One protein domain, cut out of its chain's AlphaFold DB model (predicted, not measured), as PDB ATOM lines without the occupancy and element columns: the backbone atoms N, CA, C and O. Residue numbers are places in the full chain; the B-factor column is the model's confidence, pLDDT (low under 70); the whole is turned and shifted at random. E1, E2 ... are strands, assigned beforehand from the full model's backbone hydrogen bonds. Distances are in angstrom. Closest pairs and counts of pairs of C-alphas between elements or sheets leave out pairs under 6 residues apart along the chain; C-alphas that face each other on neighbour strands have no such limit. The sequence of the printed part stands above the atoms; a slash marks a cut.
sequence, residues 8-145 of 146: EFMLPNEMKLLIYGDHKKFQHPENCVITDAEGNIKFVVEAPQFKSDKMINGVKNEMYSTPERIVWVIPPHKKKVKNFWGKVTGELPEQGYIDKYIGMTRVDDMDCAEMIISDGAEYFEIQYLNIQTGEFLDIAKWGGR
ATOM      1  N   GLU A   8      36.034  22.144 -35.204       81.00
ATOM      2  CA  GLU A   8      35.726  21.158 -36.243       81.00
ATOM      3  C   GLU A   8      34.257  21.263 -36.682       81.00
ATOM      4  O   GLU A   8      33.339  21.298 -35.860       81.00
ATOM      5  N   PHE A   9      34.033  21.286 -37.993       84.31
ATOM      6  CA  PHE A   9      32.715  21.296 -38.616       84.31
ATOM      7  C   PHE A   9      32.622  20.171 -39.642       84.31
ATOM      8  O   PHE A   9      33.513  20.004 -40.475       84.31
ATOM      9  N   MET A  10      31.517  19.427 -39.619       86.12
ATOM     10  CA  MET A  10      31.208  18.457 -40.669       86.12
ATOM     11  C   MET A  10      30.660  19.182 -41.897       86.12
ATOM     12  O   MET A  10      29.715  19.968 -41.801       86.12
ATOM     13  N   LEU A  11      31.243  18.886 -43.049       84.38
ATOM     14  CA  LEU A  11      30.823  19.361 -44.360       84.38
ATOM     15  C   LEU A  11      30.112  18.226 -45.128       84.38
ATOM     16  O   LEU A  11      30.141  17.068 -44.699       84.38
ATOM     17  N   PRO A  12      29.467  18.519 -46.274       81.75
ATOM     18  CA  PRO A  12      28.918  17.484 -47.148       81.75
ATOM     19  C   PRO A  12      29.963  16.439 -47.569       81.75
ATOM     20  O   PRO A  12      31.161  16.717 -47.594       81.75
ATOM     21  N   ASN A  13      29.495  15.246 -47.949       81.62
ATOM     22  CA  ASN A  13      30.337  14.118 -48.376       81.62
ATOM     23  C   ASN A  13      31.379  13.688 -47.328       81.62
ATOM     24  O   ASN A  13      32.495  13.322 -47.685       81.62
ATOM     25  N   GLU A  14      31.014  13.770 -46.044       84.12
ATOM     26  CA  GLU A  14      31.852  13.353 -44.906       84.12
ATOM     27  C   GLU A  14      33.177  14.124 -44.774       84.12
ATOM     28  O   GLU A  14      34.065  13.727 -44.022       84.12
ATOM     29  N   MET A  15      33.302  15.261 -45.463       85.75
ATOM     30  CA  MET A  15      34.448  16.149 -45.312       85.75
ATOM     31  C   MET A  15      34.405  16.871 -43.965       85.75
ATOM     32  O   MET A  15      33.346  17.047 -43.355       85.75
ATOM     33  N   LYS A  16      35.565  17.345 -43.517       87.75
ATOM     34  CA  LYS A  16      35.710  18.086 -42.262       87.75
ATOM     35  C   LYS A  16      36.419  19.401 -42.506       87.75
ATOM     36  O   LYS A  16      37.413  19.431 -43.218       87.75
ATOM     37  N   LEU A  17      35.926  20.467 -41.890       86.56
ATOM     38  CA  LEU A  17      36.592  21.760 -41.795       86.56
ATOM     39  C   LEU A  17      37.116  21.933 -40.379       86.56
ATOM     40  O   LEU A  17      36.341  21.896 -39.430       86.56
ATOM     41  N   LEU A  18      38.409  22.188 -40.251       85.31
ATOM     42  CA  LEU A  18      39.050  22.533 -38.995       85.31
ATOM     43  C   LEU A  18      39.580  23.965 -39.080       85.31
ATOM     44  O   LEU A  18      40.388  24.269 -39.955       85.31
ATOM     45  N   ILE A  19      39.145  24.831 -38.166       81.88
ATOM     46  CA  ILE A  19      39.707  26.176 -37.966       81.88
ATOM     47  C   ILE A  19      40.611  26.145 -36.729       81.88
ATOM     48  O   ILE A  19      40.146  25.768 -35.651       81.88
ATOM     49  N   TYR A  20      41.877  26.546 -36.883       72.81
ATOM     50  CA  TYR A  20      42.924  26.438 -35.856       72.81
ATOM     51  C   TYR A  20      43.821  27.693 -35.805       72.81
ATOM     52  O   TYR A  20      44.147  28.265 -36.844       72.81
ATOM     53  N   GLY A  21      44.260  28.131 -34.616       67.31
ATOM     54  CA  GLY A  21      45.126  29.317 -34.454       67.31
ATOM     55  C   GLY A  21      45.524  29.644 -33.004       67.31
ATOM     56  O   GLY A  21      44.842  29.243 -32.063       67.31
ATOM     57  N   ASP A  22      46.637  30.375 -32.818       54.91
ATOM     58  CA  ASP A  22      47.212  30.725 -31.503       54.91
ATOM     59  C   ASP A  22      46.982  32.209 -31.143       54.91
ATOM     60  O   ASP A  22      47.221  33.117 -31.941       54.91
ATOM     61  N   HIS A  23      46.540  32.479 -29.912       54.47
ATOM     62  CA  HIS A  23      46.243  33.827 -29.422       54.47
ATOM     63  C   HIS A  23      46.978  34.108 -28.113       54.47
ATOM     64  O   HIS A  23      46.693  33.438 -27.117       54.47
ATOM     65  N   LYS A  24      47.789  35.191 -28.069       44.47
ATOM     66  CA  LYS A  24      47.807  36.152 -26.931       44.47
ATOM     67  C   LYS A  24      48.760  37.354 -26.993       44.47
ATOM     68  O   LYS A  24      48.561  38.253 -26.181       44.47
ATOM     69  N   LYS A  25      49.770  37.431 -27.871       39.88
ATOM     70  CA  LYS A  25      50.750  38.550 -27.812       39.88
ATOM     71  C   LYS A  25      50.659  39.556 -28.963       39.88
ATOM     72  O   LYS A  25      50.886  40.738 -28.739       39.88
ATOM     73  N   PHE A  26      50.231  39.101 -30.134       39.53
ATOM     74  CA  PHE A  26      49.676  39.890 -31.232       39.53
ATOM     75  C   PHE A  26      48.490  39.065 -31.761       39.53
ATOM     76  O   PHE A  26      48.559  37.837 -31.764       39.53
ATOM     77  N   GLN A  27      47.350  39.706 -32.006       48.50
ATOM     78  CA  GLN A  27      46.075  39.041 -32.290       48.50
ATOM     79  C   GLN A  27      46.088  38.557 -33.757       48.50
ATOM     80  O   GLN A  27      46.218  39.420 -34.614       48.50
ATOM     81  N   HIS A  28      45.916  37.248 -34.032       51.62
ATOM     82  CA  HIS A  28      45.655  36.611 -35.360       51.62
ATOM     83  C   HIS A  28      46.893  36.072 -36.134       51.62
ATOM     84  O   HIS A  28      47.988  36.595 -35.912       51.62
ATOM     85  N   PRO A  29      46.778  35.028 -37.011       58.44
ATOM     86  CA  PRO A  29      45.581  34.490 -37.681       58.44
ATOM     87  C   PRO A  29      45.188  33.039 -37.331       58.44
ATOM     88  O   PRO A  29      46.026  32.154 -37.164       58.44
ATOM     89  N   GLU A  30      43.879  32.794 -37.293       70.06
ATOM     90  CA  GLU A  30      43.326  31.450 -37.453       70.06
ATOM     91  C   GLU A  30      43.454  31.037 -38.931       70.06
ATOM     92  O   GLU A  30      43.155  31.819 -39.839       70.06
ATOM     93  N   ASN A  31      43.920  29.815 -39.163       76.19
ATOM     94  CA  ASN A  31      43.947  29.147 -40.460       76.19
ATOM     95  C   ASN A  31      42.790  28.153 -40.529       76.19
ATOM     96  O   ASN A  31      42.179  27.820 -39.509       76.19
ATOM     97  N   CYS A  32      42.522  27.619 -41.718       81.81
ATOM     98  CA  CYS A  32      41.652  26.461 -41.821       81.81
ATOM     99  C   CYS A  32      42.225  25.374 -42.713       81.81
ATOM    100  O   CYS A  32      42.978  25.630 -43.650       81.81
ATOM    101  N   VAL A  33      41.820  24.144 -42.434       85.62
ATOM    102  CA  VAL A  33      42.101  22.981 -43.263       85.62
ATOM    103  C   VAL A  33      40.803  22.239 -43.527       85.62
ATOM    104  O   VAL A  33      39.977  22.093 -42.627       85.62
ATOM    105  N   ILE A  34      40.622  21.791 -44.767       85.50
ATOM    106  CA  ILE A  34      39.566  20.847 -45.117       85.50
ATOM    107  C   ILE A  34      40.193  19.488 -45.403       85.50
ATOM    108  O   ILE A  34      41.132  19.384 -46.198       85.50
ATOM    109  N   THR A  35      39.665  18.453 -44.751       85.94
ATOM    110  CA  THR A  35      40.037  17.055 -44.976       85.94
ATOM    111  C   THR A  35      38.876  16.267 -45.562       85.94
ATOM    112  O   THR A  35      37.707  16.595 -45.343       85.94
ATOM    113  N   ASP A  36      39.195  15.207 -46.296       86.56
ATOM    114  CA  ASP A  36      38.207  14.215 -46.710       86.56
ATOM    115  C   ASP A  36      37.802  13.271 -45.559       86.56
ATOM    116  O   ASP A  36      38.251  13.420 -44.417       86.56
ATOM    117  N   ALA A  37      36.930  12.310 -45.872       84.19
ATOM    118  CA  ALA A  37      36.429  11.302 -44.936       84.19
ATOM    119  C   ALA A  37      37.535  10.395 -44.363       84.19
ATOM    120  O   ALA A  37      37.406   9.874 -43.254       84.19
ATOM    121  N   GLU A  38      38.630  10.219 -45.106       84.88
ATOM    122  CA  GLU A  38      39.790   9.414 -44.715       84.88
ATOM    123  C   GLU A  38      40.796  10.226 -43.879       84.88
ATOM    124  O   GLU A  38      41.734   9.666 -43.310       84.88
ATOM    125  N   GLY A  39      40.586  11.541 -43.763       81.31
ATOM    126  CA  GLY A  39      41.463  12.462 -43.048       81.31
ATOM    127  C   GLY A  39      42.611  13.007 -43.899       81.31
ATOM    128  O   GLY A  39      43.502  13.663 -43.355       81.31
ATOM    129  N   ASN A  40      42.606  12.787 -45.217       85.06
ATOM    130  CA  ASN A  40      43.589  13.397 -46.104       85.06
ATOM    131  C   ASN A  40      43.270  14.883 -46.280       85.06
ATOM    132  O   ASN A  40      42.120  15.275 -46.490       85.06
ATOM    133  N   ILE A  41      44.301  15.723 -46.225       83.31
ATOM    134  CA  ILE A  41      44.173  17.161 -46.469       83.31
ATOM    135  C   ILE A  41      43.809  17.378 -47.935       83.31
ATOM    136  O   ILE A  41      44.551  16.947 -48.809       83.31
ATOM    137  N   LYS A  42      42.715  18.098 -48.197       83.44
ATOM    138  CA  LYS A  42      42.372  18.571 -49.544       83.44
ATOM    139  C   LYS A  42      42.923  19.962 -49.809       83.44
ATOM    140  O   LYS A  42      43.521  20.219 -50.852       83.44
ATOM    141  N   PHE A  43      42.748  20.872 -48.857       82.44
ATOM    142  CA  PHE A  43      43.296  22.216 -48.972       82.44
ATOM    143  C   PHE A  43      43.442  22.893 -47.616       82.44
ATOM    144  O   PHE A  43      42.733  22.593 -46.653       82.44
ATOM    145  N   VAL A  44      44.398  23.813 -47.567       82.19
ATOM    146  CA  VAL A  44      44.720  24.649 -46.417       82.19
ATOM    147  C   VAL A  44      44.550  26.098 -46.844       82.19
ATOM    148  O   VAL A  44      45.076  26.523 -47.873       82.19
ATOM    149  N   VAL A  45      43.826  26.867 -46.046       77.69
ATOM    150  CA  VAL A  45      43.747  28.313 -46.203       77.69
ATOM    151  C   VAL A  45      44.587  28.936 -45.106       77.69
ATOM    152  O   VAL A  45      44.304  28.786 -43.915       77.69
ATOM    153  N   GLU A  46      45.644  29.610 -45.536       72.38
ATOM    154  CA  GLU A  46      46.603  30.280 -44.681       72.38
ATOM    155  C   GLU A  46      46.462  31.796 -44.831       72.38
ATOM    156  O   GLU A  46      46.116  32.345 -45.881       72.38
ATOM    157  N   ALA A  47      46.785  32.497 -43.754       64.69
ATOM    158  CA  ALA A  47      46.740  33.949 -43.698       64.69
ATOM    159  C   ALA A  47      48.140  34.534 -43.435       64.69
ATOM    160  O   ALA A  47      48.403  35.065 -42.359       64.69
ATOM    161  N   PRO A  48      49.109  34.408 -44.354       56.50
ATOM    162  CA  PRO A  48      50.444  34.958 -44.133       56.50
ATOM    163  C   PRO A  48      50.481  36.493 -44.248       56.50
ATOM    164  O   PRO A  48      49.736  37.116 -45.003       56.50
ATOM    165  N   GLN A  49      51.403  37.127 -43.518       54.88
ATOM    166  CA  GLN A  49      51.621  38.578 -43.583       54.88
ATOM    167  C   GLN A  49      52.336  38.978 -44.891       54.88
ATOM    168  O   GLN A  49      53.557  38.867 -44.982       54.88
ATOM    169  N   PHE A  50      51.617  39.506 -45.890       47.66
ATOM    170  CA  PHE A  50      52.209  40.014 -47.147       47.66
ATOM    171  C   PHE A  50      51.662  41.375 -47.573       47.66
ATOM    172  O   PHE A  50      50.480  41.501 -47.778       47.66
ATOM    173  N   LYS A  51      52.460  42.404 -47.861       43.91
ATOM    174  CA  LYS A  51      51.890  43.682 -48.353       43.91
ATOM    175  C   LYS A  51      51.132  43.504 -49.690       43.91
ATOM    176  O   LYS A  51      51.768  43.201 -50.695       43.91
ATOM    177  N   SER A  52      49.815  43.742 -49.707       45.81
ATOM    178  CA  SER A  52      48.988  43.817 -50.923       45.81
ATOM    179  C   SER A  52      48.282  45.171 -51.010       45.81
ATOM    180  O   SER A  52      47.808  45.706 -50.009       45.81
ATOM    181  N   ASP A  53      48.204  45.723 -52.223       44.97
ATOM    182  CA  ASP A  53      47.416  46.923 -52.536       44.97
ATOM    183  C   ASP A  53      45.966  46.593 -52.928       44.97
ATOM    184  O   ASP A  53      45.145  47.499 -53.066       44.97
ATOM    185  N   LYS A  54      45.654  45.306 -53.133       46.53
ATOM    186  CA  LYS A  54      44.335  44.832 -53.558       46.53
ATOM    187  C   LYS A  54      43.614  44.127 -52.412       46.53
ATOM    188  O   LYS A  54      44.208  43.313 -51.705       46.53
ATOM    189  N   MET A  55      42.339  44.490 -52.287       51.62
ATOM    190  CA  MET A  55      41.312  43.899 -51.433       51.62
ATOM    191  C   MET A  55      41.162  42.386 -51.682       51.62
ATOM    192  O   MET A  55      41.494  41.908 -52.766       51.62
ATOM    193  N   ILE A  56      40.767  41.641 -50.649       59.75
ATOM    194  CA  ILE A  56      41.073  40.221 -50.495       59.75
ATOM    195  C   ILE A  56      40.197  39.384 -51.438       59.75
ATOM    196  O   ILE A  56      39.045  39.128 -51.178       59.75
ATOM    197  N   ASN A  57      40.769  38.860 -52.510       58.81
ATOM    198  CA  ASN A  57      40.434  37.507 -52.940       58.81
ATOM    199  C   ASN A  57      41.608  36.654 -52.473       58.81
ATOM    200  O   ASN A  57      42.759  37.102 -52.574       58.81
ATOM    201  N   GLY A  58      41.349  35.463 -51.931       65.06
ATOM    202  CA  GLY A  58      42.435  34.521 -51.682       65.06
ATOM    203  C   GLY A  58      43.286  34.379 -52.948       65.06
ATOM    204  O   GLY A  58      42.758  34.360 -54.058       65.06
ATOM    205  N   VAL A  59      44.606  34.310 -52.800       73.88
ATOM    206  CA  VAL A  59      45.526  34.014 -53.905       73.88
ATOM    207  C   VAL A  59      46.099  32.626 -53.683       73.88
ATOM    208  O   VAL A  59      46.617  32.331 -52.604       73.88
ATOM    209  N   LYS A  60      46.020  31.764 -54.697       75.94
ATOM    210  CA  LYS A  60      46.628  30.439 -54.629       75.94
ATOM    211  C   LYS A  60      48.140  30.591 -54.551       75.94
ATOM    212  O   LYS A  60      48.761  31.267 -55.371       75.94
ATOM    213  N   ASN A  61      48.747  29.951 -53.564       77.19
ATOM    214  CA  ASN A  61      50.188  29.920 -53.425       77.19
ATOM    215  C   ASN A  61      50.758  28.786 -54.276       77.19
ATOM    216  O   ASN A  61      50.889  27.655 -53.810       77.19
ATOM    217  N   GLU A  62      51.099  29.093 -55.525       80.12
ATOM    218  CA  GLU A  62      51.605  28.104 -56.489       80.12
ATOM    219  C   GLU A  62      52.912  27.428 -56.051       80.12
ATOM    220  O   GLU A  62      53.179  26.301 -56.446       80.12
ATOM    221  N   MET A  63      53.723  28.079 -55.209       76.56
ATOM    222  CA  MET A  63      54.984  27.499 -54.727       76.56
ATOM    223  C   MET A  63      54.764  26.385 -53.695       76.56
ATOM    224  O   MET A  63      55.564  25.455 -53.616       76.56
ATOM    225  N   TYR A  64      53.705  26.493 -52.890       78.19
ATOM    226  CA  TYR A  64      53.412  25.563 -51.793       78.19
ATOM    227  C   TYR A  64      52.199  24.667 -52.060       78.19
ATOM    228  O   TYR A  64      51.931  23.758 -51.271       78.19
ATOM    229  N   SER A  65      51.476  24.916 -53.153       77.94
ATOM    230  CA  SER A  65      50.382  24.066 -53.611       77.94
ATOM    231  C   SER A  65      50.926  22.863 -54.383       77.94
ATOM    232  O   SER A  65      51.784  23.005 -55.250       77.94
ATOM    233  N   THR A  66      50.386  21.683 -54.099       79.19
ATOM    234  CA  THR A  66      50.600  20.438 -54.850       79.19
ATOM    235  C   THR A  66      49.255  19.929 -55.389       79.19
ATOM    236  O   THR A  66      48.209  20.445 -54.983       79.19
ATOM    237  N   PRO A  67      49.231  18.933 -56.296       78.81
ATOM    238  CA  PRO A  67      47.977  18.318 -56.746       78.81
ATOM    239  C   PRO A  67      47.108  17.768 -55.602       78.81
ATOM    240  O   PRO A  67      45.888  17.732 -55.720       78.81
ATOM    241  N   GLU A  68      47.733  17.360 -54.499       76.12
ATOM    242  CA  GLU A  68      47.084  16.771 -53.326       76.12
ATOM    243  C   GLU A  68      46.789  17.792 -52.218       76.12
ATOM    244  O   GLU A  68      46.033  17.490 -51.304       76.12
ATOM    245  N   ARG A  69      47.380  18.993 -52.265       75.06
ATOM    246  CA  ARG A  69      47.206  20.035 -51.243       75.06
ATOM    247  C   ARG A  69      47.212  21.407 -51.888       75.06
ATOM    248  O   ARG A  69      48.260  21.898 -52.299       75.06
ATOM    249  N   ILE A  70      46.078  22.091 -51.860       78.00
ATOM    250  CA  ILE A  70      46.009  23.479 -52.327       78.00
ATOM    251  C   ILE A  70      46.226  24.420 -51.141       78.00
ATOM    252  O   ILE A  70      45.602  24.248 -50.096       78.00
ATOM    253  N   VAL A  71      47.126  25.394 -51.293       76.38
ATOM    254  CA  VAL A  71      47.413  26.402 -50.265       76.38
ATOM    255  C   VAL A  71      46.926  27.759 -50.740       76.38
ATOM    256  O   VAL A  71      47.400  28.269 -51.757       76.38
ATOM    257  N   TRP A  72      46.019  28.365 -49.984       78.50
ATOM    258  CA  TRP A  72      45.546  29.723 -50.235       78.50
ATOM    259  C   TRP A  72      46.174  30.717 -49.285       78.50
ATOM    260  O   TRP A  72      46.421  30.406 -48.125       78.50
ATOM    261  N   VAL A  73      46.407  31.916 -49.801       72.81
ATOM    262  CA  VAL A  73      46.948  33.046 -49.064       72.81
ATOM    263  C   VAL A  73      45.932  34.168 -49.064       72.81
ATOM    264  O   VAL A  73      45.554  34.680 -50.117       72.81
ATOM    265  N   ILE A  74      45.522  34.562 -47.868       71.31
ATOM    266  CA  ILE A  74      44.666  35.722 -47.635       71.31
ATOM    267  C   ILE A  74      45.571  36.944 -47.414       71.31
ATOM    268  O   ILE A  74      46.237  37.015 -46.375       71.31
ATOM    269  N   PRO A  75      45.658  37.899 -48.360       62.72
ATOM    270  CA  PRO A  75      46.482  39.085 -48.166       62.72
ATOM    271  C   PRO A  75      45.938  40.008 -47.050       62.72
ATOM    272  O   PRO A  75      44.729  40.114 -46.875       62.72
ATOM    273  N   PRO A  76      46.809  40.718 -46.309       61.00
ATOM    274  CA  PRO A  76      46.438  41.748 -45.348       61.00
ATOM    275  C   PRO A  76      45.689  42.928 -45.967       61.00
ATOM    276  O   PRO A  76      45.971  43.355 -47.089       61.00
ATOM    277  N   HIS A  77      44.815  43.517 -45.156       62.47
ATOM    278  CA  HIS A  77      44.221  44.824 -45.399       62.47
ATOM    279  C   HIS A  77      45.206  45.948 -45.023       62.47
ATOM    280  O   HIS A  77      46.283  45.711 -44.473       62.47
ATOM    281  N   LYS A  78      44.863  47.202 -45.331       64.19
ATOM    282  CA  LYS A  78      45.657  48.374 -44.959       64.19
ATOM    283  C   LYS A  78      44.910  49.234 -43.951       64.19
ATOM    284  O   LYS A  78      43.899  49.855 -44.276       64.19
ATOM    285  N   LYS A  79      45.477  49.409 -42.762       63.56
ATOM    286  CA  LYS A  79      45.006  50.422 -41.823       63.56
ATOM    287  C   LYS A  79      45.514  51.799 -42.212       63.56
ATOM    288  O   LYS A  79      46.722  52.033 -42.304       63.56
ATOM    289  N   LYS A  80      44.589  52.747 -42.366       68.81
ATOM    290  CA  LYS A  80      44.920  54.167 -42.532       68.81
ATOM    291  C   LYS A  80      45.494  54.704 -41.224       68.81
ATOM    292  O   LYS A  80      44.782  54.833 -40.230       68.81
ATOM    293  N   VAL A  81      46.769  55.077 -41.231       73.19
ATOM    294  CA  VAL A  81      47.396  55.782 -40.111       73.19
ATOM    295  C   VAL A  81      47.027  57.251 -40.213       73.19
ATOM    296  O   VAL A  81      47.329  57.898 -41.215       73.19
ATOM    297  N   LYS A  82      46.369  57.778 -39.180       79.50
ATOM    298  CA  LYS A  82      45.997  59.193 -39.084       79.50
ATOM    299  C   LYS A  82      46.908  59.905 -38.085       79.50
ATOM    300  O   LYS A  82      47.273  59.334 -37.061       79.50
ATOM    301  N   ASN A  83      47.264  61.155 -38.367       82.62
ATOM    302  CA  ASN A  83      47.932  62.012 -37.390       82.62
ATOM    303  C   ASN A  83      46.946  62.539 -36.332       82.62
ATOM    304  O   ASN A  83      45.743  62.294 -36.402       82.62
ATOM    305  N   PHE A  84      47.461  63.327 -35.385       81.75
ATOM    306  CA  PHE A  84      46.679  63.969 -34.320       81.75
ATOM    307  C   PHE A  84      45.487  64.809 -34.829       81.75
ATOM    308  O   PHE A  84      44.496  64.967 -34.127       81.75
ATOM    309  N   TRP A  85      45.555  65.304 -36.067       82.00
ATOM    310  CA  TRP A  85      44.511  66.102 -36.717       82.00
ATOM    311  C   TRP A  85      43.547  65.263 -37.572       82.00
ATOM    312  O   TRP A  85      42.750  65.815 -38.327       82.00
ATOM    313  N   GLY A  86      43.646  63.931 -37.522       77.56
ATOM    314  CA  GLY A  86      42.822  63.016 -38.312       77.56
ATOM    315  C   GLY A  86      43.236  62.874 -39.783       77.56
ATOM    316  O   GLY A  86      42.586  62.137 -40.526       77.56
ATOM    317  N   LYS A  87      44.319  63.529 -40.229       82.62
ATOM    318  CA  LYS A  87      44.819  63.431 -41.610       82.62
ATOM    319  C   LYS A  87      45.558  62.113 -41.807       82.62
ATOM    320  O   LYS A  87      46.447  61.793 -41.022       82.62
ATOM    321  N   VAL A  88      45.235  61.387 -42.876       78.62
ATOM    322  CA  VAL A  88      45.941  60.152 -43.248       78.62
ATOM    323  C   VAL A  88      47.393  60.487 -43.604       78.62
ATOM    324  O   VAL A  88      47.648  61.288 -44.501       78.62
ATOM    325  N   THR A  89      48.339  59.905 -42.870       81.94
ATOM    326  CA  THR A  89      49.790  60.091 -43.034       81.94
ATOM    327  C   THR A  89      50.496  58.864 -43.593       81.94
ATOM    328  O   THR A  89      51.676  58.940 -43.915       81.94
ATOM    329  N   GLY A  90      49.796  57.741 -43.704       74.50
ATOM    330  CA  GLY A  90      50.334  56.517 -44.275       74.50
ATOM    331  C   GLY A  90      49.356  55.360 -44.155       74.50
ATOM    332  O   GLY A  90      48.249  55.509 -43.633       74.50
ATOM    333  N   GLU A  91      49.797  54.203 -44.622       67.56
ATOM    334  CA  GLU A  91      49.064  52.947 -44.557       67.56
ATOM    335  C   GLU A  91      49.974  51.890 -43.925       67.56
ATOM    336  O   GLU A  91      51.131  51.746 -44.330       67.56
ATOM    337  N   LEU A  92      49.473  51.178 -42.917       60.94
ATOM    338  CA  LEU A  92      50.153  50.019 -42.338       60.94
ATOM    339  C   LEU A  92      49.430  48.745 -42.785       60.94
ATOM    340  O   LEU A  92      48.202  48.720 -42.737       60.94
ATOM    341  N   PRO A  93      50.153  47.698 -43.214       56.12
ATOM    342  CA  PRO A  93      49.532  46.406 -43.481       56.12
ATOM    343  C   PRO A  93      49.006  45.792 -42.172       56.12
ATOM    344  O   PRO A  93      49.724  45.778 -41.173       56.12
ATOM    345  N   GLU A  94      47.784  45.263 -42.190       62.47
ATOM    346  CA  GLU A  94      47.155  44.486 -41.114       62.47
ATOM    347  C   GLU A  94      46.800  43.088 -41.617       62.47
ATOM    348  O   GLU A  94      46.131  42.946 -42.632       62.47
ATOM    349  N   GLN A  95      47.266  42.053 -40.918       62.06
ATOM    350  CA  GLN A  95      47.089  40.652 -41.300       62.06
ATOM    351  C   GLN A  95      45.608  40.259 -41.374       62.06
ATOM    352  O   GLN A  95      44.919  40.272 -40.359       62.06
ATOM    353  N   GLY A  96      45.145  39.869 -42.564       67.56
ATOM    354  CA  GLY A  96      43.838  39.237 -42.734       67.56
ATOM    355  C   GLY A  96      43.847  37.822 -42.157       67.56
ATOM    356  O   GLY A  96      44.905  37.205 -42.099       67.56
ATOM    357  N   TYR A  97      42.703  37.301 -41.719       72.81
ATOM    358  CA  TYR A  97      42.565  35.938 -41.195       72.81
ATOM    359  C   TYR A  97      41.139  35.413 -41.331       72.81
ATOM    360  O   TYR A  97      40.200  36.185 -41.526       72.81
ATOM    361  N   ILE A  98      40.971  34.096 -41.200       77.75
ATOM    362  CA  ILE A  98      39.643  33.484 -41.136       77.75
ATOM    363  C   ILE A  98      39.056  33.772 -39.760       77.75
ATOM    364  O   ILE A  98      39.505  33.212 -38.775       77.75
ATOM    365  N   ASP A  99      38.056  34.639 -39.683       75.56
ATOM    366  CA  ASP A  99      37.392  34.998 -38.426       75.56
ATOM    367  C   ASP A  99      36.354  33.941 -38.034       75.56
ATOM    368  O   ASP A  99      36.184  33.570 -36.866       75.56
ATOM    369  N   LYS A 100      35.606  33.456 -39.033       77.56
ATOM    370  CA  LYS A 100      34.469  32.574 -38.786       77.56
ATOM    371  C   LYS A 100      34.043  31.793 -40.022       77.56
ATOM    372  O   LYS A 100      33.938  32.351 -41.106       77.56
ATOM    373  N   TYR A 101      33.661  30.538 -39.819       84.88
ATOM    374  CA  TYR A 101      32.792  29.809 -40.739       84.88
ATOM    375  C   TYR A 101      31.321  30.104 -40.413       84.88
ATOM    376  O   TYR A 101      30.889  29.928 -39.268       84.88
ATOM    377  N   ILE A 102      30.565  30.604 -41.391       86.50
ATOM    378  CA  ILE A 102      29.137  30.914 -41.225       86.50
ATOM    379  C   ILE A 102      28.297  29.655 -41.441       86.50
ATOM    380  O   ILE A 102      27.404  29.371 -40.642       86.50
ATOM    381  N   GLY A 103      28.589  28.907 -42.503       86.81
ATOM    382  CA  GLY A 103      27.816  27.737 -42.896       86.81
ATOM    383  C   GLY A 103      28.048  27.346 -44.351       86.81
ATOM    384  O   GLY A 103      28.814  27.980 -45.078       86.81
ATOM    385  N   MET A 104      27.374  26.281 -44.777       91.00
ATOM    386  CA  MET A 104      27.307  25.911 -46.187       91.00
ATOM    387  C   MET A 104      26.297  26.791 -46.911       91.00
ATOM    388  O   MET A 104      25.217  27.077 -46.395       91.00
ATOM    389  N   THR A 105      26.628  27.168 -48.135       91.19
ATOM    390  CA  THR A 105      25.737  27.878 -49.048       91.19
ATOM    391  C   THR A 105      25.923  27.354 -50.468       91.19
ATOM    392  O   THR A 105      26.835  26.569 -50.731       91.19
ATOM    393  N   ARG A 106      25.056  27.784 -51.383       89.38
ATOM    394  CA  ARG A 106      25.120  27.416 -52.797       89.38
ATOM    395  C   ARG A 106      25.215  28.676 -53.650       89.38
ATOM    396  O   ARG A 106      24.361  29.554 -53.538       89.38
ATOM    397  N   VAL A 107      26.247  28.758 -54.485       86.69
ATOM    398  CA  VAL A 107      26.502  29.878 -55.407       86.69
ATOM    399  C   VAL A 107      26.693  29.292 -56.798       86.69
ATOM    400  O   VAL A 107      27.547  28.430 -56.966       86.69
ATOM    401  N   ASP A 108      25.874  29.704 -57.769       86.19
ATOM    402  CA  ASP A 108      25.909  29.198 -59.153       86.19
ATOM    403  C   ASP A 108      26.006  27.660 -59.240       86.19
ATOM    404  O   ASP A 108      26.854  27.100 -59.928       86.19
ATOM    405  N   ASP A 109      25.146  26.970 -58.481       85.50
ATOM    406  CA  ASP A 109      25.093  25.505 -58.347       85.50
ATOM    407  C   ASP A 109      26.298  24.806 -57.696       85.50
ATOM    408  O   ASP A 109      26.305  23.579 -57.574       85.50
ATOM    409  N   MET A 110      27.265  25.566 -57.185       87.75
ATOM    410  CA  MET A 110      28.401  25.051 -56.425       87.75
ATOM    411  C   MET A 110      28.124  25.114 -54.926       87.75
ATOM    412  O   MET A 110      27.723  26.155 -54.401       87.75
ATOM    413  N   ASP A 111      28.397  24.020 -54.219       89.38
ATOM    414  CA  ASP A 111      28.408  24.028 -52.759       89.38
ATOM    415  C   ASP A 111      29.667  24.760 -52.275       89.38
ATOM    416  O   ASP A 111      30.790  24.462 -52.692       89.38
ATOM    417  N   CYS A 112      29.482  25.750 -51.410       90.19
ATOM    418  CA  CYS A 112      30.552  26.605 -50.916       90.19
ATOM    419  C   CYS A 112      30.490  26.733 -49.396       90.19
ATOM    420  O   CYS A 112      29.410  26.829 -48.809       90.19
ATOM    421  N   ALA A 113      31.657  26.780 -48.760       88.56
ATOM    422  CA  ALA A 113      31.780  27.227 -47.384       88.56
ATOM    423  C   ALA A 113      31.766  28.761 -47.368       88.56
ATOM    424  O   ALA A 113      32.612  29.404 -47.989       88.56
ATOM    425  N   GLU A 114      30.786  29.344 -46.679       89.31
ATOM    426  CA  GLU A 114      30.717  30.785 -46.460       89.31
ATOM    427  C   GLU A 114      31.622  31.153 -45.275       89.31
ATOM    428  O   GLU A 114      31.403  30.723 -44.137       89.31
ATOM    429  N   MET A 115      32.666  31.926 -45.565       85.62
ATOM    430  CA  MET A 115      33.741  32.266 -44.637       85.62
ATOM    431  C   MET A 115      33.770  33.778 -44.417       85.62
ATOM    432  O   MET A 115      33.725  34.547 -45.372       85.62
ATOM    433  N   ILE A 116      33.886  34.209 -43.162       80.50
ATOM    434  CA  ILE A 116      34.231  35.586 -42.816       80.50
ATOM    435  C   ILE A 116      35.744  35.676 -42.743       80.50
ATOM    436  O   ILE A 116      36.375  35.005 -41.921       80.50
ATOM    437  N   ILE A 117      36.300  36.554 -43.563       79.44
ATOM    438  CA  ILE A 117      37.686  36.980 -43.491       79.44
ATOM    439  C   ILE A 117      37.713  38.370 -42.864       79.44
ATOM    440  O   ILE A 117      36.950  39.244 -43.259       79.44
ATOM    441  N   SER A 118      38.558  38.569 -41.860       74.00
ATOM    442  CA  SER A 118      38.660  39.816 -41.093       74.00
ATOM    443  C   SER A 118      40.088  40.335 -41.131       74.00
ATOM    444  O   SER A 118      41.025  39.542 -41.157       74.00
ATOM    445  N   ASP A 119      40.261  41.656 -41.086       67.50
ATOM    446  CA  ASP A 119      41.565  42.297 -40.862       67.50
ATOM    447  C   ASP A 119      41.916  42.472 -39.374       67.50
ATOM    448  O   ASP A 119      42.995  42.950 -39.029       67.50
ATOM    449  N   GLY A 120      41.002  42.078 -38.482       61.31
ATOM    450  CA  GLY A 120      41.162  42.192 -37.029       61.31
ATOM    451  C   GLY A 120      40.815  43.565 -36.476       61.31
ATOM    452  O   GLY A 120      40.884  43.765 -35.262       61.31
ATOM    453  N   ALA A 121      40.408  44.495 -37.334       62.03
ATOM    454  CA  ALA A 121      40.076  45.856 -36.973       62.03
ATOM    455  C   ALA A 121      38.651  46.207 -37.425       62.03
ATOM    456  O   ALA A 121      37.682  45.916 -36.718       62.03
ATOM    457  N   GLU A 122      38.526  46.878 -38.567       62.16
ATOM    458  CA  GLU A 122      37.313  47.591 -38.983       62.16
ATOM    459  C   GLU A 122      36.534  46.853 -40.080       62.16
ATOM    460  O   GLU A 122      35.327  47.075 -40.224       62.16
ATOM    461  N   TYR A 123      37.186  45.969 -40.838       67.06
ATOM    462  CA  TYR A 123      36.621  45.423 -42.070       67.06
ATOM    463  C   TYR A 123      36.558  43.905 -42.039       67.06
ATOM    464  O   TYR A 123      37.448  43.217 -41.536       67.06
ATOM    465  N   PHE A 124      35.482  43.383 -42.619       73.88
ATOM    466  CA  PHE A 124      35.374  41.969 -42.912       73.88
ATOM    467  C   PHE A 124      34.769  41.755 -44.294       73.88
ATOM    468  O   PHE A 124      34.023  42.579 -44.827       73.88
ATOM    469  N   GLU A 125      35.074  40.604 -44.856       77.19
ATOM    470  CA  GLU A 125      34.590  40.181 -46.151       77.19
ATOM    471  C   GLU A 125      34.018  38.780 -46.032       77.19
ATOM    472  O   GLU A 125      34.603  37.897 -45.402       77.19
ATOM    473  N   ILE A 126      32.844  38.590 -46.619       81.19
ATOM    474  CA  ILE A 126      32.265  37.267 -46.784       81.19
ATOM    475  C   ILE A 126      32.774  36.723 -48.111       81.19
ATOM    476  O   ILE A 126      32.478  37.291 -49.168       81.19
ATOM    477  N   GLN A 127      33.513  35.621 -48.037       84.56
ATOM    478  CA  GLN A 127      34.034  34.898 -49.188       84.56
ATOM    479  C   GLN A 127      33.437  33.498 -49.272       84.56
ATOM    480  O   GLN A 127      33.093  32.878 -48.262       84.56
ATOM    481  N   TYR A 128      33.334  33.000 -50.499       87.12
ATOM    482  CA  TYR A 128      32.765  31.694 -50.802       87.12
ATOM    483  C   TYR A 128      33.873  30.761 -51.267       87.12
ATOM    484  O   TYR A 128      34.443  30.957 -52.336       87.12
ATOM    485  N   LEU A 129      34.185  29.761 -50.448       86.69
ATOM    486  CA  LEU A 129      35.191  28.750 -50.748       86.69
ATOM    487  C   LEU A 129      34.509  27.524 -51.347       86.69
ATOM    488  O   LEU A 129      33.754  26.840 -50.652       86.69
ATOM    489  N   ASN A 130      34.763  27.233 -52.619       88.50
ATOM    490  CA  ASN A 130      34.254  26.029 -53.264       88.50
ATOM    491  C   ASN A 130      34.861  24.795 -52.582       88.50
ATOM    492  O   ASN A 130      36.075  24.606 -52.584       88.50
ATOM    493  N   ILE A 131      34.024  23.938 -51.996       86.06
ATOM    494  CA  ILE A 131      34.504  22.793 -51.202       86.06
ATOM    495  C   ILE A 131      35.038  21.639 -52.060       86.06
ATOM    496  O   ILE A 131      35.709  20.751 -51.538       86.06
ATOM    497  N   GLN A 132      34.740  21.626 -53.361       83.62
ATOM    498  CA  GLN A 132      35.227  20.605 -54.290       83.62
ATOM    499  C   GLN A 132      36.596  20.970 -54.861       83.62
ATOM    500  O   GLN A 132      37.464  20.103 -54.956       83.62
ATOM    501  N   THR A 133      36.782  22.236 -55.240       83.25
ATOM    502  CA  THR A 133      38.020  22.720 -55.872       83.25
ATOM    503  C   THR A 133      38.976  23.375 -54.881       83.25
ATOM    504  O   THR A 133      40.156  23.529 -55.178       83.25
ATOM    505  N   GLY A 134      38.482  23.763 -53.706       79.69
ATOM    506  CA  GLY A 134      39.225  24.540 -52.730       79.69
ATOM    507  C   GLY A 134      39.461  25.983 -53.161       79.69
ATOM    508  O   GLY A 134      40.280  26.630 -52.533       79.69
ATOM    509  N   GLU A 135      38.811  26.492 -54.212       82.56
ATOM    510  CA  GLU A 135      39.045  27.851 -54.722       82.56
ATOM    511  C   GLU A 135      38.038  28.858 -54.160       82.56
ATOM    512  O   GLU A 135      36.847  28.560 -54.034       82.56
ATOM    513  N   PHE A 136      38.503  30.069 -53.844       82.62
ATOM    514  CA  PHE A 136      37.601  31.178 -53.547       82.62
ATOM    515  C   PHE A 136      36.953  31.690 -54.833       82.62
ATOM    516  O   PHE A 136      37.631  31.909 -55.837       82.62
ATOM    517  N   LEU A 137      35.639  31.898 -54.798       82.56
ATOM    518  CA  LEU A 137      34.915  32.524 -55.899       82.56
ATOM    519  C   LEU A 137      35.221  34.028 -55.945       82.56
ATOM    520  O   LEU A 137      35.286  34.673 -54.901       82.56
ATOM    521  N   ASP A 138      35.311  34.603 -57.150       72.12
ATOM    522  CA  ASP A 138      35.451  36.056 -57.382       72.12
ATOM    523  C   ASP A 138      34.111  36.795 -57.180       72.12
ATOM    524  O   ASP A 138      33.642  37.583 -58.002       72.12
ATOM    525  N   ILE A 139      33.422  36.445 -56.098       67.19
ATOM    526  CA  ILE A 139      32.159  37.022 -55.663       67.19
ATOM    527  C   ILE A 139      32.321  37.220 -54.166       67.19
ATOM    528  O   ILE A 139      32.176  36.279 -53.395       67.19
ATOM    529  N   ALA A 140      32.628  38.436 -53.743       64.56
ATOM    530  CA  ALA A 140      32.815  38.723 -52.333       64.56
ATOM    531  C   ALA A 140      31.892  39.849 -51.872       64.56
ATOM    532  O   ALA A 140      31.654  40.831 -52.586       64.56
ATOM    533  N   LYS A 141      31.306  39.673 -50.684       66.50
ATOM    534  CA  LYS A 141      30.403  40.661 -50.086       66.50
ATOM    535  C   LYS A 141      31.124  41.401 -48.973       66.50
ATOM    536  O   LYS A 141      31.567  40.806 -47.994       66.50
ATOM    537  N   TRP A 142      31.175  42.717 -49.125       62.31
ATOM    538  CA  TRP A 142      31.862  43.627 -48.218       62.31
ATOM    539  C   TRP A 142      30.977  44.021 -47.038       62.31
ATOM    540  O   TRP A 142      29.808  44.365 -47.221       62.31
ATOM    541  N   GLY A 143      31.557  44.026 -45.837       58.00
ATOM    542  CA  GLY A 143      30.933  44.539 -44.622       58.00
ATOM    543  C   GLY A 143      31.916  45.359 -43.781       58.00
ATOM    544  O   GLY A 143      33.115  45.099 -43.753       58.00
ATOM    545  N   GLY A 144      31.409  46.379 -43.090       54.53
ATOM    546  CA  GLY A 144      32.156  47.098 -42.053       54.53
ATOM    547  C   GLY A 144      31.622  46.733 -40.672       54.53
ATOM    548  O   GLY A 144      30.415  46.527 -40.515       54.53
ATOM    549  N   ARG A 145      32.497  46.652 -39.667       53.81
ATOM    550  CA  ARG A 145      32.063  46.672 -38.263       53.81
ATOM    551  C   ARG A 145      31.716  48.128 -37.911       53.81
ATOM    552  O   ARG A 145      32.524  49.018 -38.161       53.81
TER     553      ARG A 145
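What this domain is: This is residues 8 to 145 of the 146 residues of an uncharacterized protein of Aquimarina sp (UniProt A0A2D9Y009). Two strongly twisted sheets, E1 to E5 and E8 to E11, lie partly face to face as a small sandwich with their strands nearly aligned, and the hairpin of E6 and E7 reaches out beyond one end and makes much of the length. The second sheet bends round, with E8 turning sharply partway along, while a long stretch without named elements, residues 47 to 69, joins E4 to the edge strand E5. The printed part has 138 residues with no named helix and eleven named strands, E1 to E11 in that order along the chain; the class is all strand, though the strands hold 68 residues, under half. The first sheet is mixed, in the order E1, E2, E3, E4, E5; the second, E8, E9, E10, E11, and the pair E6 and E7 are antiparallel. The whole is compact, with a radius of gyration of the C-alphas of 15.8 A, yet elongated, spanning 56 by 30 by 28 A.

Where its parts are: The largest sheet holds E1, residues 8 to 10, beginning at C-alpha 8 at (35.726, 21.158, -36.243); E2, residues 16 to 20, 12.8 A long; E3, residues 31 to 35, and E4, residues 41 to 46, each 13.5 A; and E5, residues 70 to 73. The second sheet holds E8, residues 97 to 107, 22.3 A from first to last C-alpha; E9, residues 110 to 118, 23.6 A; E10, residues 123 to 130, 22.5 A; and E11, residues 141 to 144, ending at C-alpha 144 at (32.156, 47.098, -42.053). E6, residues 77 to 82, spans 15.8 A and E7, residues 88 to 94, 15.9 A; C-alpha 82 is at (45.997, 59.193, -39.084).

How they stand to each other: E1, E2, E3 and E4 form a meander, each strand the antiparallel neighbour of the one before, with N 9 and O 17 at 2.8 A, N 18 and O 33 at 2.8 A, and N 34 and O 43 at 2.9 A. E5 is parallel to E4 at 10 degrees, with N 44 and O 70 at 2.8 A. On E5, residues 72 to 73 also pair antiparallel with residues 59 to 60. This sheet is only just strongly twisted, its C-alphas lying up to 4.0 A off the best plane. The two larger sheets form a sandwich, two sheets face to face: the facing parts are 9.9 A centre to centre, and the strands of one stand at 19 degrees to those of the other. The closest C-alphas of E3 and E8 are those of Asn 31 and Ile 98, 6.1 A apart. E8 bends by 82 degrees at residue 104. E8, E9, E10 and E11 form a second meander, with N 102 and O 114 at 2.9 A, N 115 and O 127 at 2.9 A, and N 126 and O 141 at 2.9 A, each within hydrogen-bond range. E6 and E7 are a hairpin, with N 79 and O 92 at 2.8 A. E7 runs on into E8 across a break of 2 residues, at 74 degrees. E6 is apart from E10, but only just, at 8.3 A.

The domain as a whole: The two C-alphas farthest apart, those of Glu 38 and Trp 85, are 57.4 A from each other. The printed part has no cut. The link from E4 to E5 is long, with 23 residues; those from E2 to E3 and from E10 to E11 are short, with 10 residues each. The mean pLDDT of the printed part is 73.8, and 45 residues are under 70: 21 to 29, 47 to 58, 75 to 80, 91 to 96, 119 to 123 and 139 to 145.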